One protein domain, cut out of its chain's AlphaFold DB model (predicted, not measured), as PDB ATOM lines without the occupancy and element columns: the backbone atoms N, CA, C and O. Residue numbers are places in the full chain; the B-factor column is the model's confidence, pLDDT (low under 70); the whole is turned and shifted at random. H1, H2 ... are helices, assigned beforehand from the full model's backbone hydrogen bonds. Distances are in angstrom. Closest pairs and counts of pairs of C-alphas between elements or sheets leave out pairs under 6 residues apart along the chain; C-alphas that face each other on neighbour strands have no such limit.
ATOM      1  N   GLU A  99       1.295 -34.304   6.392       87.19
ATOM      2  CA  GLU A  99       0.839 -35.620   5.936       87.19
ATOM      3  C   GLU A  99       1.075 -36.692   7.003       87.19
ATOM      4  O   GLU A  99       0.268 -37.616   7.136       87.19
ATOM      5  N   VAL A 100       2.152 -36.568   7.782       85.88
ATOM      6  CA  VAL A 100       2.427 -37.443   8.932       85.88
ATOM      7  C   VAL A 100       1.457 -37.134  10.067       85.88
ATOM      8  O   VAL A 100       0.807 -38.046  10.572       85.88
ATOM      9  N   VAL A 101       1.253 -35.857  10.405       85.69
ATOM     10  CA  VAL A 101       0.268 -35.454  11.425       85.69
ATOM     11  C   VAL A 101      -1.132 -35.960  11.076       85.69
ATOM     12  O   VAL A 101      -1.803 -36.517  11.937       85.69
ATOM     13  N   SER A 102      -1.551 -35.852   9.812       87.38
ATOM     14  CA  SER A 102      -2.879 -36.312   9.376       87.38
ATOM     15  C   SER A 102      -3.042 -37.832   9.466       87.38
ATOM     16  O   SER A 102      -4.133 -38.305   9.772       87.38
ATOM     17  N   ARG A 103      -1.975 -38.608   9.226       87.12
ATOM     18  CA  ARG A 103      -1.990 -40.072   9.388       87.12
ATOM     19  C   ARG A 103      -2.154 -40.482  10.849       87.12
ATOM     20  O   ARG A 103      -2.953 -41.365  11.146       87.12
ATOM     21  N   PHE A 104      -1.442 -39.813  11.755       89.31
ATOM     22  CA  PHE A 104      -1.594 -40.039  13.193       89.31
ATOM     23  C   PHE A 104      -2.961 -39.560  13.707       89.31
ATOM     24  O   PHE A 104      -3.587 -40.263  14.496       89.31
ATOM     25  N   ASP A 105      -3.466 -38.421  13.223       88.44
ATOM     26  CA  ASP A 105      -4.806 -37.923  13.556       88.44
ATOM     27  C   ASP A 105      -5.889 -38.911  13.102       88.44
ATOM     28  O   ASP A 105      -6.756 -39.268  13.889       88.44
ATOM     29  N   ALA A 106      -5.805 -39.421  11.869       87.31
ATOM     30  CA  ALA A 106      -6.752 -40.406  11.342       87.31
ATOM     31  C   ALA A 106      -6.737 -41.738  12.108       87.31
ATOM     32  O   ALA A 106      -7.725 -42.469  12.081       87.31
ATOM     33  N   ARG A 107      -5.619 -42.065  12.766       85.62
ATOM     34  CA  ARG A 107      -5.489 -43.272  13.581       85.62
ATOM     35  C   ARG A 107      -6.017 -43.073  14.996       85.62
ATOM     36  O   ARG A 107      -6.758 -43.909  15.496       85.62
ATOM     37  N   TYR A 108      -5.579 -42.018  15.668       86.94
ATOM     38  CA  TYR A 108      -5.766 -41.887  17.112       86.94
ATOM     39  C   TYR A 108      -6.873 -40.921  17.511       86.94
ATOM     40  O   TYR A 108      -7.126 -40.801  18.708       86.94
ATOM     41  N   LEU A 109      -7.491 -40.207  16.567       87.38
ATOM     42  CA  LEU A 109      -8.654 -39.374  16.846       87.38
ATOM     43  C   LEU A 109      -9.937 -40.060  16.384       87.38
ATOM     44  O   LEU A 109      -9.982 -40.687  15.326       87.38
ATOM     45  N   ASP A 110     -10.984 -39.912  17.181       84.81
ATOM     46  CA  ASP A 110     -12.330 -40.329  16.823       84.81
ATOM     47  C   ASP A 110     -13.007 -39.321  15.872       84.81
ATOM     48  O   ASP A 110     -12.437 -38.308  15.454       84.81
ATOM     49  N   ALA A 111     -14.260 -39.609  15.507       82.25
ATOM     50  CA  ALA A 111     -15.046 -38.755  14.619       82.25
ATOM     51  C   ALA A 111     -15.327 -37.353  15.195       82.25
ATOM     52  O   ALA A 111     -15.622 -36.433  14.426       82.25
ATOM     53  N   ASP A 112     -15.239 -37.192  16.517       81.25
ATOM     54  CA  ASP A 112     -15.433 -35.929  17.228       81.25
ATOM     55  C   ASP A 112     -14.108 -35.150  17.390       81.25
ATOM     56  O   ASP A 112     -14.116 -33.972  17.764       81.25
ATOM     57  N   GLY A 113     -12.977 -35.759  17.012       78.81
ATOM     58  CA  GLY A 113     -11.636 -35.183  17.096       78.81
ATOM     59  C   GLY A 113     -10.979 -35.354  18.468       78.81
ATOM     60  O   GLY A 113      -9.946 -34.725  18.723       78.81
ATOM     61  N   ASP A 114     -11.563 -36.181  19.335       83.38
ATOM     62  CA  ASP A 114     -11.013 -36.563  20.630       83.38
ATOM     63  C   ASP A 114     -10.129 -37.808  20.492       83.38
ATOM     64  O   ASP A 114     -10.195 -38.538  19.510       83.38
ATOM     65  N   LEU A 115      -9.242 -38.045  21.463       81.25
ATOM     66  CA  LEU A 115      -8.371 -39.219  21.424       81.25
ATOM     67  C   LEU A 115      -9.168 -40.500  21.648       81.25
ATOM     68  O   LEU A 115      -9.821 -40.655  22.683       81.25
ATOM     69  N   ASP A 116      -8.998 -41.454  20.741       80.12
ATOM     70  CA  ASP A 116      -9.555 -42.796  20.844       80.12
ATOM     71  C   ASP A 116      -8.766 -43.633  21.868       80.12
ATOM     72  O   ASP A 116      -7.891 -44.448  21.550       80.12
ATOM     73  N   LEU A 117      -9.046 -43.362  23.144       71.75
ATOM     74  CA  LEU A 117      -8.416 -44.014  24.291       71.75
ATOM     75  C   LEU A 117      -8.823 -45.482  24.441       71.75
ATOM     76  O   LEU A 117      -8.075 -46.237  25.058       71.75
ATOM     77  N   GLU A 118      -9.989 -45.882  23.929       69.56
ATOM     78  CA  GLU A 118     -10.523 -47.244  24.076       69.56
ATOM     79  C   GLU A 118     -10.245 -48.126  22.851       69.56
ATOM     80  O   GLU A 118     -10.155 -49.347  23.003       69.56
ATOM     81  N   GLY A 119     -10.057 -47.533  21.670       81.25
ATOM     82  CA  GLY A 119      -9.733 -48.225  20.427       81.25
ATOM     83  C   GLY A 119      -8.238 -48.225  20.119       81.25
ATOM     84  O   GLY A 119      -7.486 -49.021  20.688       81.25
ATOM     85  N   ALA A 120      -7.795 -47.382  19.184       82.06
ATOM     86  CA  ALA A 120      -6.472 -47.480  18.558       82.06
ATOM     87  C   ALA A 120      -5.289 -47.431  19.544       82.06
ATOM     88  O   ALA A 120      -4.358 -48.229  19.417       82.06
ATOM     89  N   LEU A 121      -5.328 -46.534  20.540       80.62
ATOM     90  CA  LEU A 121      -4.261 -46.409  21.545       80.62
ATOM     91  C   LEU A 121      -4.183 -47.637  22.455       80.62
ATOM     92  O   LEU A 121      -3.103 -48.162  22.718       80.62
ATOM     93  N   ASN A 122      -5.335 -48.107  22.935       82.38
ATOM     94  CA  ASN A 122      -5.408 -49.275  23.806       82.38
ATOM     95  C   ASN A 122      -4.974 -50.542  23.056       82.38
ATOM     96  O   ASN A 122      -4.226 -51.359  23.590       82.38
ATOM     97  N   LYS A 123      -5.393 -50.676  21.792       84.19
ATOM     98  CA  LYS A 123      -5.001 -51.783  20.919       84.19
ATOM     99  C   LYS A 123      -3.488 -51.831  20.717       84.19
ATOM    100  O   LYS A 123      -2.888 -52.868  20.972       84.19
ATOM    101  N   GLU A 124      -2.859 -50.714  20.347       83.81
ATOM    102  CA  GLU A 124      -1.401 -50.651  20.183       83.81
ATOM    103  C   GLU A 124      -0.663 -51.017  21.476       83.81
ATOM    104  O   GLU A 124       0.288 -51.798  21.446       83.81
ATOM    105  N   PHE A 125      -1.120 -50.494  22.617       86.50
ATOM    106  CA  PHE A 125      -0.528 -50.796  23.917       86.50
ATOM    107  C   PHE A 125      -0.539 -52.304  24.217       86.50
ATOM    108  O   PHE A 125       0.490 -52.873  24.593       86.50
ATOM    109  N   TRP A 126      -1.677 -52.976  24.015       84.62
ATOM    110  CA  TRP A 126      -1.791 -54.415  24.263       84.62
ATOM    111  C   TRP A 126      -1.100 -55.272  23.202       84.62
ATOM    112  O   TRP A 126      -0.520 -56.300  23.556       84.62
ATOM    113  N   ASP A 127      -1.090 -54.847  21.939       85.44
ATOM    114  CA  ASP A 127      -0.352 -55.515  20.863       85.44
ATOM    115  C   ASP A 127       1.159 -55.475  21.126       85.44
ATOM    116  O   ASP A 127       1.866 -56.464  20.914       85.44
ATOM    117  N   ASN A 128       1.665 -54.349  21.634       83.56
ATOM    118  CA  ASN A 128       3.053 -54.217  22.060       83.56
ATOM    119  C   ASN A 128       3.355 -55.106  23.267       83.56
ATOM    120  O   ASN A 128       4.334 -55.856  23.228       83.56
ATOM    121  N   ALA A 129       2.489 -55.104  24.285       83.31
ATOM    122  CA  ALA A 129       2.636 -55.978  25.447       83.31
ATOM    123  C   ALA A 129       2.662 -57.468  25.049       83.31
ATOM    124  O   ALA A 129       3.508 -58.220  25.534       83.31
ATOM    125  N   ALA A 130       1.804 -57.893  24.114       80.94
ATOM    126  CA  ALA A 130       1.781 -59.259  23.583       80.94
ATOM    127  C   ALA A 130       3.068 -59.629  22.821       80.94
ATOM    128  O   ALA A 130       3.497 -60.781  22.841       80.94
ATOM    129  N   LYS A 131       3.717 -58.645  22.188       82.50
ATOM    130  CA  LYS A 131       5.020 -58.787  21.516       82.50
ATOM    131  C   LYS A 131       6.215 -58.621  22.470       82.50
ATOM    132  O   LYS A 131       7.356 -58.624  22.010       82.50
ATOM    133  N   GLY A 132       5.982 -58.457  23.776       78.06
ATOM    134  CA  GLY A 132       7.028 -58.253  24.783       78.06
ATOM    135  C   GLY A 132       7.691 -56.872  24.740       78.06
ATOM    136  O   GLY A 132       8.792 -56.709  25.266       78.06
ATOM    137  N   LYS A 133       7.055 -55.885  24.099       82.94
ATOM    138  CA  LYS A 133       7.491 -54.483  24.092       82.94
ATOM    139  C   LYS A 133       6.788 -53.716  25.211       82.94
ATOM    140  O   LYS A 133       5.604 -53.917  25.464       82.94
ATOM    141  N   GLU A 134       7.520 -52.830  25.877       81.25
ATOM    142  CA  GLU A 134       6.965 -51.986  26.936       81.25
ATOM    143  C   GLU A 134       6.272 -50.749  26.348       81.25
ATOM    144  O   GLU A 134       6.920 -49.942  25.683       81.25
ATOM    145  N   GLY A 135       4.987 -50.565  26.661       84.06
ATOM    146  CA  GLY A 135       4.255 -49.328  26.373       84.06
ATOM    147  C   GLY A 135       3.859 -49.124  24.907       84.06
ATOM    148  O   GLY A 135       3.864 -50.048  24.090       84.06
ATOM    149  N   LEU A 136       3.480 -47.886  24.590       86.38
ATOM    150  CA  LEU A 136       3.227 -47.423  23.223       86.38
ATOM    151  C   LEU A 136       4.535 -47.225  22.439       86.38
ATOM    152  O   LEU A 136       5.621 -47.136  23.017       86.38
ATOM    153  N   ASN A 137       4.441 -47.115  21.113       88.12
ATOM    154  CA  ASN A 137       5.596 -46.794  20.279       88.12
ATOM    155  C   ASN A 137       6.114 -45.369  20.557       88.12
ATOM    156  O   ASN A 137       5.377 -44.471  20.974       88.12
ATOM    157  N   GLU A 138       7.405 -45.136  20.298       88.62
ATOM    158  CA  GLU A 138       8.046 -43.837  20.547       88.62
ATOM    159  C   GLU A 138       7.391 -42.706  19.739       88.62
ATOM    160  O   GLU A 138       7.072 -41.658  20.303       88.62
ATOM    161  N   ALA A 139       7.066 -42.963  18.470       86.75
ATOM    162  CA  ALA A 139       6.343 -42.027  17.611       86.75
ATOM    163  C   ALA A 139       4.953 -41.663  18.172       86.75
ATOM    164  O   ALA A 139       4.545 -40.502  18.133       86.75
ATOM    165  N   THR A 140       4.253 -42.621  18.784       88.06
ATOM    166  CA  THR A 140       2.958 -42.397  19.440       88.06
ATOM    167  C   THR A 140       3.103 -41.475  20.652       88.06
ATOM    168  O   THR A 140       2.300 -40.558  20.841       88.06
ATOM    169  N   TYR A 141       4.165 -41.626  21.454       88.19
ATOM    170  CA  TYR A 141       4.450 -40.689  22.547       88.19
ATOM    171  C   TYR A 141       4.761 -39.274  22.045       88.19
ATOM    172  O   TYR A 141       4.347 -38.299  22.680       88.19
ATOM    173  N   GLU A 142       5.492 -39.141  20.938       88.56
ATOM    174  CA  GLU A 142       5.804 -37.842  20.334       88.56
ATOM    175  C   GLU A 142       4.552 -37.155  19.781       88.56
ATOM    176  O   GLU A 142       4.332 -35.966  20.047       88.56
ATOM    177  N   TYR A 143       3.676 -37.917  19.123       88.56
ATOM    178  CA  TYR A 143       2.371 -37.448  18.677       88.56
ATOM    179  C   TYR A 143       1.510 -36.957  19.847       88.56
ATOM    180  O   TYR A 143       1.067 -35.804  19.854       88.56
ATOM    181  N   LEU A 144       1.335 -37.766  20.896       88.69
ATOM    182  CA  LEU A 144       0.535 -37.382  22.067       88.69
ATOM    183  C   LEU A 144       1.122 -36.157  22.787       88.69
ATOM    184  O   LEU A 144       0.386 -35.289  23.269       88.69
ATOM    185  N   LYS A 145       2.454 -36.025  22.799       88.25
ATOM    186  CA  LYS A 145       3.146 -34.834  23.301       88.25
ATOM    187  C   LYS A 145       2.834 -33.592  22.466       88.25
ATOM    188  O   LYS A 145       2.646 -32.526  23.054       88.25
ATOM    189  N   SER A 146       2.735 -33.713  21.139       87.31
ATOM    190  CA  SER A 146       2.324 -32.610  20.254       87.31
ATOM    191  C   SER A 146       0.896 -32.126  20.548       87.31
ATOM    192  O   SER A 146       0.628 -30.927  20.501       87.31
ATOM    193  N   LYS A 147       0.009 -33.034  20.982       85.56
ATOM    194  CA  LYS A 147      -1.356 -32.726  21.444       85.56
ATOM    195  C   LYS A 147      -1.415 -32.195  22.886       85.56
ATOM    196  O   LYS A 147      -2.491 -31.945  23.420       85.56
ATOM    197  N   GLY A 148      -0.264 -31.982  23.529       84.56
ATOM    198  CA  GLY A 148      -0.159 -31.404  24.872       84.56
ATOM    199  C   GLY A 148      -0.233 -32.416  26.017       84.56
ATOM    200  O   GLY A 148      -0.265 -32.015  27.185       84.56
ATOM    201  N   ILE A 149      -0.214 -33.718  25.723       84.81
ATOM    202  CA  ILE A 149      -0.255 -34.771  26.740       84.81
ATOM    203  C   ILE A 149       1.164 -35.102  27.184       84.81
ATOM    204  O   ILE A 149       2.048 -35.437  26.399       84.81
ATOM    205  N   LYS A 150       1.411 -35.013  28.491       83.88
ATOM    206  CA  LYS A 150       2.727 -35.332  29.044       83.88
ATOM    207  C   LYS A 150       2.947 -36.840  29.020       83.88
ATOM    208  O   LYS A 150       2.126 -37.590  29.540       83.88
TER     209      LYS A 150
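AT A GLANCE: This is residues 99 to 150 of the 296 residues of an uncharacterized protein of Brucella tritici (UniProt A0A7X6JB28). Three short helices follow one another round an open ring: H1 makes one end, H2 leads away from it at a corner, and residues 131 to 137 fold back so that H3 returns to cross H1 at close range. The greatest length runs from the loop after H1, at Asp 112, to the turn after H2, at Gly 132. The printed part has 52 residues with three named helices, H1, H2 and H3 in that order, and no named strand, and its class is all helix. The whole is compact, with a radius of gyration of the C-alphas of 11.0 A, and spans 31 by 21 by 19 A.

HOW THE PARTS SIT: H1, residues 99 to 108, and H2, residues 120 to 130, only just touch, with 3 pairs of C-alphas within 8 A. Their closest C-alphas are those of Tyr 108 and Ala 120, 5.8 A apart. The lines of H1 and H2 are about perpendicular, at 81 degrees, and their centres are 17.4 A apart. H3, residues 138 to 146, is apart from H2. H3 is close to H1 but not clearly touching it, with 2 pairs of C-alphas within 8 A. The closest C-alphas of H1 and H3 are those of Phe 104 and Tyr 143, 7.2 A apart. These two helices are about perpendicular, at 86 degrees, with centres 11.3 A apart. In H1, H2 and H3 every pair of backbone O i and N i+4 is within hydrogen-bond range.

IN THESE COORDINATES: H1 runs from Glu 99, with its C-alpha at (0.839, -35.620, 5.936), to Tyr 108, and measures 14.4 A from first to last C-alpha. H2 begins at Ala 120, with its C-alpha at (-6.472, -47.480, 18.558), and ends at Ala 130. It is the longest helix, with 11 residues and 15.2 A from first to last C-alpha. H3 runs from Glu 138 to Ser 146, whose C-alpha is at (2.324, -32.610, 20.254), and measures 12.6 A from first to last C-alpha.

THE WHOLE: The two C-alphas farthest apart are those of Asp 112 and Gly 132, 32.6 A. The C-alphas of the first and last printed residues, Glu 99 and Lys 150, are 23.2 A apart. The printed part has no cut. The link from H1 to H2 is long, with 11 residues, and the link from H2 to H3 is short, with 7 residues. The mean pLDDT of the printed part is 84.3, and one residue of the model here, Glu 118, is under 70.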